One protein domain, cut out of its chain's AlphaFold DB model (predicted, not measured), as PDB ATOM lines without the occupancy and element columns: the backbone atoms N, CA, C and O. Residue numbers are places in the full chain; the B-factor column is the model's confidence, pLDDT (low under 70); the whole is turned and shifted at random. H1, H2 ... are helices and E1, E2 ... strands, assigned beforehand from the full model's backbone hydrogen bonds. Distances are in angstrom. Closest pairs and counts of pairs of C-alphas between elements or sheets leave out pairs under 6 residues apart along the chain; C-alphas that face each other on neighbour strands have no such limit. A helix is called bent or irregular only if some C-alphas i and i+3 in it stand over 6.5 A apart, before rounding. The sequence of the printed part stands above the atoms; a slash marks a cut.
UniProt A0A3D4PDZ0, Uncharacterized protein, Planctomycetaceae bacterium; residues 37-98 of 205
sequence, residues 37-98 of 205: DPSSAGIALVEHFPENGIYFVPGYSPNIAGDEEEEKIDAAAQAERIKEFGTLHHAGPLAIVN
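What this domain is: This is residues 37 to 98 of the 205 residues of an uncharacterized protein of Planctomycetaceae bacterium (UniProt A0A3D4PDZ0). A short antiparallel ribbon of two strands, E1 and E2, sits between two helices that reach toward opposite ends of a flat, stretched outline, H1 at one end and H2 toward the other. A long loop, residues 58 to 74, leads from E1 to the far end of H2, from where H2 runs back toward the ribbon; residues 66 to 72 of this loop stick out, and so do residues 37 to 44 at the H1 end. The printed part has 62 residues with two named helices and two named strands, in the order H1, E1, H2, E2, and its class is mixed, helices and strands. The whole is loose, with a radius of gyration of the C-alphas of 14.1 A, and the C-alphas span 43 by 27 by 14 A.

How they stand to each other: H1, residues 38 to 48, comes first, and a tight link of 4 residues joins it to E1, residues 53 to 57. A long link of 17 residues joins E1 to H2, residues 75 to 91. A tight link of 3 residues joins H2 to E2, residues 95 to 98. E1 and E2 are antiparallel neighbours, with 168 degrees between their N-to-C directions. Among the C-alphas that face each other across this pair are those of Ile 54 and Asn 98, 4.7 A apart, and those of Val 57 and Ala 95, 5.1 A apart. N 55 and O 97 are within hydrogen-bond range at 2.9 A, and so are N 95 and O 57 at 3.3 A. H1 is apart from H2 and from E2, with no C-alpha of either within 8 A of H1. In H1 and H2 every O i to N i+4 pair is within hydrogen-bond range.

Where its parts are: H1 begins at C-alpha 38, at (-14.110, -9.532, -95.162), and measures 15.4 A from first to last C-alpha. E1 measures 12.9 A from Gly 53 to Val 57. H2, the longest helix with 17 residues, begins at C-alpha 75, at (-11.373, -26.870, -56.475), and measures 24.3 A. E2 measures 9.7 A and ends at C-alpha 98, at (-4.241, -9.910, -83.111). Neither helix is bent.

The domain as a whole: The two C-alphas farthest apart are those of Asp 37 and Lys 72, at 43.4 A, while the first and last printed C-alphas, those of Asp 37 and Asn 98, are 18.4 A apart. Without the stretches that stand free, residues 37 to 44 and 66 to 72, the body has 47 residues and spans 33 by 22 by 15 A. The printed part has no cut, and its long link is E1 to H2. The mean pLDDT of the printed part is 85.9; residues 63 to 73, within that link, are under 70.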
ATOM      1  N   ASP A  37     -15.714 -13.450 -96.858       96.81
ATOM      2  CA  ASP A  37     -16.473 -12.221 -96.599       96.81
ATOM      3  C   ASP A  37     -15.739 -11.333 -95.576       96.81
ATOM      4  O   ASP A  37     -15.939 -11.469 -94.363       96.81
ATOM      5  N   PRO A  38     -14.869 -10.417 -96.042       95.06
ATOM      6  CA  PRO A  38     -14.110  -9.532 -95.162       95.06
ATOM      7  C   PRO A  38     -14.987  -8.600 -94.316       95.06
ATOM      8  O   PRO A  38     -14.582  -8.226 -93.217       95.06
ATOM      9  N   SER A  39     -16.171  -8.218 -94.812       95.50
ATOM     10  CA  SER A  39     -17.051  -7.273 -94.117       95.50
ATOM     11  C   SER A  39     -17.695  -7.936 -92.907       95.50
ATOM     12  O   SER A  39     -17.602  -7.416 -91.795       95.50
ATOM     13  N   SER A  40     -18.309  -9.104 -93.106       97.12
ATOM     14  CA  SER A  40     -18.937  -9.847 -92.011       97.12
ATOM     15  C   SER A  40     -17.900 -10.354 -91.009       97.12
ATOM     16  O   SER A  40     -18.130 -10.282 -89.804       97.12
ATOM     17  N   ALA A  41     -16.727 -10.790 -91.484       96.00
ATOM     18  CA  ALA A  41     -15.632 -11.202 -90.607       96.00
ATOM     19  C   ALA A  41     -15.134 -10.051 -89.718       96.00
ATOM     20  O   ALA A  41     -14.914 -10.252 -88.527       96.00
ATOM     21  N   GLY A  42     -14.993  -8.839 -90.268       95.38
ATOM     22  CA  GLY A  42     -14.586  -7.663 -89.497       95.38
ATOM     23  C   GLY A  42     -15.583  -7.297 -88.394       95.38
ATOM     24  O   GLY A  42     -15.170  -7.011 -87.272       95.38
ATOM     25  N   ILE A  43     -16.887  -7.365 -88.685       95.81
ATOM     26  CA  ILE A  43     -17.947  -7.114 -87.694       95.81
ATOM     27  C   ILE A  43     -17.882  -8.149 -86.565       95.81
ATOM     28  O   ILE A  43     -17.836  -7.766 -85.399       95.81
ATOM     29  N   ALA A  44     -17.798  -9.438 -86.905       96.38
ATOM     30  CA  ALA A  44     -17.719 -10.515 -85.917       96.38
ATOM     31  C   ALA A  44     -16.454 -10.426 -85.042       96.38
ATOM     32  O   ALA A  44     -16.500 -10.730 -83.851       96.38
ATOM     33  N   LEU A  45     -15.322  -9.985 -85.610       96.44
ATOM     34  CA  LEU A  45     -14.095  -9.761 -84.844       96.44
ATOM     35  C   LEU A  45     -14.275  -8.659 -83.797       96.44
ATOM     36  O   LEU A  45     -13.902  -8.865 -82.651       96.44
ATOM     37  N   VAL A  46     -14.864  -7.518 -84.156       96.44
ATOM     38  CA  VAL A  46     -15.096  -6.423 -83.196       96.44
ATOM     39  C   VAL A  46     -16.142  -6.805 -82.145       96.44
ATOM     40  O   VAL A  46     -16.001  -6.432 -80.984       96.44
ATOM     41  N   GLU A  47     -17.166  -7.569 -82.529       96.81
ATOM     42  CA  GLU A  47     -18.203  -8.054 -81.611       96.81
ATOM     43  C   GLU A  47     -17.634  -8.965 -80.512       96.81
ATOM     44  O   GLU A  47     -18.025  -8.845 -79.351       96.81
ATOM     45  N   HIS A  48     -16.694  -9.852 -80.856       95.62
ATOM     46  CA  HIS A  48     -16.131 -10.831 -79.920       95.62
ATOM     47  C   HIS A  48     -14.774 -10.436 -79.314       95.62
ATOM     48  O   HIS A  48     -14.393 -10.985 -78.280       95.62
ATOM     49  N   PHE A  49     -14.057  -9.485 -79.916       95.62
ATOM     50  CA  PHE A  49     -12.751  -8.989 -79.469       95.62
ATOM     51  C   PHE A  49     -12.753  -7.447 -79.458       95.62
ATOM     52  O   PHE A  49     -12.161  -6.812 -80.334       95.62
ATOM     53  N   PRO A  50     -13.451  -6.821 -78.494       94.00
ATOM     54  CA  PRO A  50     -13.755  -5.391 -78.534       94.00
ATOM     55  C   PRO A  50     -12.582  -4.482 -78.148       94.00
ATOM     56  O   PRO A  50     -12.741  -3.263 -78.178       94.00
ATOM     57  N   GLU A  51     -11.417  -5.029 -77.793       95.50
ATOM     58  CA  GLU A  51     -10.236  -4.248 -77.422       95.50
ATOM     59  C   GLU A  51      -9.031  -4.590 -78.303       95.50
ATOM     60  O   GLU A  51      -8.966  -5.623 -78.973       95.50
ATOM     61  N   ASN A  52      -8.052  -3.687 -78.319       96.50
ATOM     62  CA  ASN A  52      -6.789  -3.945 -78.997       96.50
ATOM     63  C   ASN A  52      -5.953  -4.917 -78.161       96.50
ATOM     64  O   ASN A  52      -5.762  -4.697 -76.965       96.50
ATOM     65  N   GLY A  53      -5.389  -5.945 -78.790       95.25
ATOM     66  CA  GLY A  53      -4.589  -6.931 -78.074       95.25
ATOM     67  C   GLY A  53      -4.455  -8.267 -78.787       95.25
ATOM     68  O   GLY A  53      -4.857  -8.434 -79.939       95.25
ATOM     69  N   ILE A  54      -3.859  -9.220 -78.072       94.69
ATOM     70  CA  ILE A  54      -3.684 -10.599 -78.523       94.69
ATOM     71  C   ILE A  54      -4.629 -11.487 -77.722       94.69
ATOM     72  O   ILE A  54      -4.523 -11.570 -76.500       94.69
ATOM     73  N   TYR A  55      -5.506 -12.189 -78.428       93.88
ATOM     74  CA  TYR A  55      -6.458 -13.127 -77.855       93.88
ATOM     75  C   TYR A  55      -6.124 -14.550 -78.277       93.88
ATOM     76  O   TYR A  55      -5.746 -14.801 -79.421       93.88
ATOM     77  N   PHE A  56      -6.324 -15.486 -77.358       93.00
ATOM     78  CA  PHE A  56      -6.264 -16.916 -77.628       93.00
ATOM     79  C   PHE A  56      -7.679 -17.474 -77.621       93.00
ATOM     80  O   PHE A  56      -8.437 -17.214 -76.691       93.00
ATOM     81  N   VAL A  57      -8.020 -18.262 -78.634       93.94
ATOM     82  CA  VAL A  57      -9.308 -18.954 -78.735       93.94
ATOM     83  C   VAL A  57      -9.061 -20.456 -78.570       93.94
ATOM     84  O   VAL A  57      -8.223 -20.993 -79.303       93.94
ATOM     85  N   PRO A  58      -9.735 -21.145 -77.624       92.00
ATOM     86  CA  PRO A  58     -10.783 -20.645 -76.713       92.00
ATOM     87  C   PRO A  58     -10.266 -19.899 -75.467       92.00
ATOM     88  O   PRO A  58     -11.058 -19.395 -74.682       92.00
ATOM     89  N   GLY A  59      -8.953 -19.853 -75.254       87.94
ATOM     90  CA  GLY A  59      -8.315 -19.153 -74.141       87.94
ATOM     91  C   GLY A  59      -6.824 -19.481 -74.095       87.94
ATOM     92  O   GLY A  59      -6.376 -20.412 -74.765       87.94
ATOM     93  N   TYR A  60      -6.037 -18.734 -73.318       83.50
ATOM     94  CA  TYR A  60      -4.597 -19.004 -73.197       83.50
ATOM     95  C   TYR A  60      -4.304 -20.157 -72.231       83.50
ATOM     96  O   TYR A  60      -3.450 -21.003 -72.482       83.50
ATOM     97  N   SER A  61      -5.012 -20.189 -71.102       81.31
ATOM     98  CA  SER A  61      -4.805 -21.180 -70.053       81.31
ATOM     99  C   SER A  61      -6.066 -21.324 -69.210       81.31
ATOM    100  O   SER A  61      -6.662 -20.308 -68.857       81.31
ATOM    101  N   PRO A  62      -6.437 -22.550 -68.799       74.62
ATOM    102  CA  PRO A  62      -7.562 -22.766 -67.888       74.62
ATOM    103  C   PRO A  62      -7.296 -22.253 -66.463       74.62
ATOM    104  O   PRO A  62      -8.206 -22.228 -65.638       74.62
ATOM    105  N   ASN A  63      -6.044 -21.890 -66.156       68.38
ATOM    106  CA  ASN A  63      -5.614 -21.432 -64.833       68.38
ATOM    107  C   ASN A  63      -5.540 -19.907 -64.705       68.38
ATOM    108  O   ASN A  63      -5.294 -19.418 -63.608       68.38
ATOM    109  N   ILE A  64      -5.715 -19.165 -65.799       64.00
ATOM    110  CA  ILE A  64      -5.843 -17.710 -65.735       64.00
ATOM    111  C   ILE A  64      -7.335 -17.431 -65.586       64.00
ATOM    112  O   ILE A  64      -8.094 -17.587 -66.541       64.00
ATOM    113  N   ALA A  65      -7.762 -17.097 -64.368       54.56
ATOM    114  CA  ALA A  65      -9.034 -16.407 -64.193       54.56
ATOM    115  C   ALA A  65      -8.920 -15.053 -64.915       54.56
ATOM    116  O   ALA A  65      -7.828 -14.483 -64.956       54.56
ATOM    117  N   GLY A  66     -10.003 -14.571 -65.530       56.06
ATOM    118  CA  GLY A  66     -10.041 -13.194 -66.037       56.06
ATOM    119  C   GLY A  66      -9.772 -12.183 -64.917       56.06
ATOM    120  O   GLY A  66      -9.560 -12.579 -63.778       56.06
ATOM    121  N   ASP A  67      -9.823 -10.889 -65.229       52.06
ATOM    122  CA  ASP A  67      -9.490  -9.763 -64.327       52.06
ATOM    123  C   ASP A  67     -10.298  -9.675 -63.011       52.06
ATOM    124  O   ASP A  67     -10.183  -8.707 -62.258       52.06
ATOM    125  N   GLU A  68     -11.124 -10.673 -62.716       52.72
ATOM    126  CA  GLU A  68     -11.652 -10.908 -61.386       52.72
ATOM    127  C   GLU A  68     -10.465 -11.183 -60.454       52.72
ATOM    128  O   GLU A  68      -9.642 -12.068 -60.709       52.72
ATOM    129  N   GLU A  69     -10.358 -10.374 -59.390       50.84
ATOM    130  CA  GLU A  69      -9.475 -10.629 -58.249       50.84
ATOM    131  C   GLU A  69      -9.440 -12.126 -57.966       50.84
ATOM    132  O   GLU A  69     -10.453 -12.798 -58.137       50.84
ATOM    133  N   GLU A  70      -8.278 -12.623 -57.547       54.19
ATOM    134  CA  GLU A  70      -7.967 -14.004 -57.167       54.19
ATOM    135  C   GLU A  70      -8.856 -14.478 -55.986       54.19
ATOM    136  O   GLU A  70      -8.393 -14.888 -54.920       54.19
ATOM    137  N   GLU A  71     -10.176 -14.375 -56.135       54.78
ATOM    138  CA  GLU A  71     -11.193 -14.981 -55.320       54.78
ATOM    139  C   GLU A  71     -10.882 -16.460 -55.404       54.78
ATOM    140  O   GLU A  71     -10.684 -17.015 -56.488       54.78
ATOM    141  N   LYS A  72     -10.712 -17.075 -54.236       63.22
ATOM    142  CA  LYS A  72     -10.343 -18.478 -54.105       63.22
ATOM    143  C   LYS A  72     -11.389 -19.319 -54.820       63.22
ATOM    144  O   LYS A  72     -12.366 -19.736 -54.202       63.22
ATOM    145  N   ILE A  73     -11.177 -19.566 -56.108       65.06
ATOM    146  CA  ILE A  73     -12.036 -20.449 -56.865       65.06
ATOM    147  C   ILE A  73     -11.892 -21.808 -56.203       65.06
ATOM    148  O   ILE A  73     -10.777 -22.316 -56.036       65.06
ATOM    149  N   ASP A  74     -13.009 -22.364 -55.746       80.19
ATOM    150  CA  ASP A  74     -12.970 -23.676 -55.135       80.19
ATOM    151  C   ASP A  74     -12.496 -24.726 -56.154       80.19
ATOM    152  O   ASP A  74     -12.569 -24.557 -57.378       80.19
ATOM    153  N   ALA A  75     -11.970 -25.836 -55.639       81.81
ATOM    154  CA  ALA A  75     -11.373 -26.870 -56.475       81.81
ATOM    155  C   ALA A  75     -12.360 -27.472 -57.495       81.81
ATOM    156  O   ALA A  75     -11.927 -27.957 -58.541       81.81
ATOM    157  N   ALA A  76     -13.670 -27.447 -57.219       84.31
ATOM    158  CA  ALA A  76     -14.681 -27.988 -58.120       84.31
ATOM    159  C   ALA A  76     -14.919 -27.049 -59.311       84.31
ATOM    160  O   ALA A  76     -14.906 -27.499 -60.457       84.31
ATOM    161  N   ALA A  77     -15.039 -25.744 -59.064       82.06
ATOM    162  CA  ALA A  77     -15.150 -24.736 -60.112       82.06
ATOM    163  C   ALA A  77     -13.887 -24.676 -60.991       82.06
ATOM    164  O   ALA A  77     -13.983 -24.552 -62.215       82.06
ATOM    165  N   GLN A  78     -12.694 -24.853 -60.409       83.56
ATOM    166  CA  GLN A  78     -11.466 -24.977 -61.200       83.56
ATOM    167  C   GLN A  78     -11.472 -26.235 -62.085       83.56
ATOM    168  O   GLN A  78     -11.094 -26.159 -63.257       83.56
ATOM    169  N   ALA A  79     -11.912 -27.380 -61.555       86.31
ATOM    170  CA  ALA A  79     -11.975 -28.629 -62.310       86.31
ATOM    171  C   ALA A  79     -12.928 -28.537 -63.514       86.31
ATOM    172  O   ALA A  79     -12.576 -28.997 -64.604       86.31
ATOM    173  N   GLU A  80     -14.091 -27.899 -63.353       86.88
ATOM    174  CA  GLU A  80     -15.023 -27.684 -64.464       86.88
ATOM    175  C   GLU A  80     -14.446 -26.732 -65.523       86.88
ATOM    176  O   GLU A  80     -14.525 -27.053 -66.707       86.88
ATOM    177  N   ARG A  81     -13.750 -25.646 -65.144       85.25
ATOM    178  CA  ARG A  81     -13.076 -24.768 -66.125       85.25
ATOM    179  C   ARG A  81     -11.992 -25.487 -66.923       85.25
ATOM    180  O   ARG A  81     -11.901 -25.312 -68.136       85.25
ATOM    181  N   ILE A  82     -11.184 -26.325 -66.272       89.12
ATOM    182  CA  ILE A  82     -10.166 -27.141 -66.958       89.12
ATOM    183  C   ILE A  82     -10.829 -28.084 -67.969       89.12
ATOM    184  O   ILE A  82     -10.342 -28.245 -69.092       89.12
ATOM    185  N   LYS A  83     -11.949 -28.697 -67.587       91.75
ATOM    186  CA  LYS A  83     -12.708 -29.613 -68.439       91.75
ATOM    187  C   LYS A  83     -13.376 -28.897 -69.614       91.75
ATOM    188  O   LYS A  83     -13.310 -29.400 -70.737       91.75
ATOM    189  N   GLU A  84     -13.990 -27.741 -69.382       90.38
ATOM    190  CA  GLU A  84     -14.588 -26.907 -70.427       90.38
ATOM    191  C   GLU A  84     -13.525 -26.437 -71.421       90.38
ATOM    192  O   GLU A  84     -13.666 -26.678 -72.620       90.38
ATOM    193  N   PHE A  85     -12.413 -25.882 -70.927       91.31
ATOM    194  CA  PHE A  85     -11.274 -25.493 -71.755       91.31
ATOM    195  C   PHE A  85     -10.780 -26.662 -72.610       91.31
ATOM    196  O   PHE A  85     -10.619 -26.512 -73.817       91.31
ATOM    197  N   GLY A  86     -10.584 -27.845 -72.015       92.62
ATOM    198  CA  GLY A  86     -10.180 -29.043 -72.750       92.62
ATOM    199  C   GLY A  86     -11.190 -29.434 -73.831       92.62
ATOM    200  O   GLY A  86     -10.801 -29.756 -74.952       92.62
ATOM    201  N   THR A  87     -12.485 -29.344 -73.527       94.94
ATOM    202  CA  THR A  87     -13.569 -29.651 -74.472       94.94
ATOM    203  C   THR A  87     -13.561 -28.687 -75.657       94.94
ATOM    204  O   THR A  87     -13.524 -29.136 -76.803       94.94
ATOM    205  N   LEU A  88     -13.525 -27.376 -75.401       94.81
ATOM    206  CA  LEU A  88     -13.472 -26.344 -76.440       94.81
ATOM    207  C   LEU A  88     -12.171 -26.420 -77.244       94.81
ATOM    208  O   LEU A  88     -12.190 -26.306 -78.465       94.81
ATOM    209  N   HIS A  89     -11.042 -26.683 -76.588       93.69
ATOM    210  CA  HIS A  89      -9.751 -26.816 -77.253       93.69
ATOM    211  C   HIS A  89      -9.717 -28.034 -78.193       93.69
ATOM    212  O   HIS A  89      -9.112 -27.981 -79.264       93.69
ATOM    213  N   HIS A  90     -10.373 -29.138 -77.820       95.00
ATOM    214  CA  HIS A  90     -10.528 -30.304 -78.691       95.00
ATOM    215  C   HIS A  90     -11.524 -30.076 -79.832       95.00
ATOM    216  O   HIS A  90     -11.287 -30.566 -80.935       95.00
ATOM    217  N   ALA A  91     -12.616 -29.350 -79.583       96.38
ATOM    218  CA  ALA A  91     -13.617 -29.026 -80.598       96.38
ATOM    219  C   ALA A  91     -13.123 -27.973 -81.609       96.38
ATOM    220  O   ALA A  91     -13.519 -28.003 -82.774       96.38
ATOM    221  N   GLY A  92     -12.232 -27.076 -81.177       94.69
ATOM    222  CA  GLY A  92     -11.798 -25.909 -81.934       94.69
ATOM    223  C   GLY A  92     -12.865 -24.800 -81.995       94.69
ATOM    224  O   GLY A  92     -13.959 -24.955 -81.453       94.69
ATOM    225  N   PRO A  93     -12.567 -23.675 -82.672       94.50
ATOM    226  CA  PRO A  93     -11.307 -23.378 -83.352       94.50
ATOM    227  C   PRO A  93     -10.163 -23.071 -82.375       94.50
ATOM    228  O   PRO A  93     -10.384 -22.640 -81.249       94.50
ATOM    229  N   LEU A  94      -8.928 -23.282 -82.842       94.06
ATOM    230  CA  LEU A  94      -7.711 -22.858 -82.151       94.06
ATOM    231  C   LEU A  94      -7.089 -21.719 -82.942       94.06
ATOM    232  O   LEU A  94      -6.659 -21.924 -84.078       94.06
ATOM    233  N   ALA A  95      -7.081 -20.527 -82.357       94.69
ATOM    234  CA  ALA A  95      -6.640 -19.327 -83.048       94.69
ATOM    235  C   ALA A  95      -5.945 -18.350 -82.102       94.69
ATOM    236  O   ALA A  95      -6.262 -18.277 -80.914       94.69
ATOM    237  N   ILE A  96      -5.025 -17.580 -82.676       95.06
ATOM    238  CA  ILE A  96      -4.471 -16.372 -82.077       95.06
ATOM    239  C   ILE A  96      -5.009 -15.205 -82.898       95.06
ATOM    240  O   ILE A  96      -4.791 -15.147 -84.110       95.06
ATOM    241  N   VAL A  97      -5.731 -14.298 -82.250       95.44
ATOM    242  CA  VAL A  97      -6.312 -13.113 -82.885       95.44
ATOM    243  C   VAL A  97      -5.522 -11.898 -82.429       95.44
ATOM    244  O   VAL A  97      -5.436 -11.633 -81.233       95.44
ATOM    245  N   ASN A  98      -4.936 -11.167 -83.376       95.56
ATOM    246  CA  ASN A  98      -4.241  -9.910 -83.111       95.56
ATOM    247  C   ASN A  98      -5.112  -8.729 -83.561       95.56
ATOM    248  O   ASN A  98      -5.191  -8.426 -84.754       95.56
TER     249      ASN A  98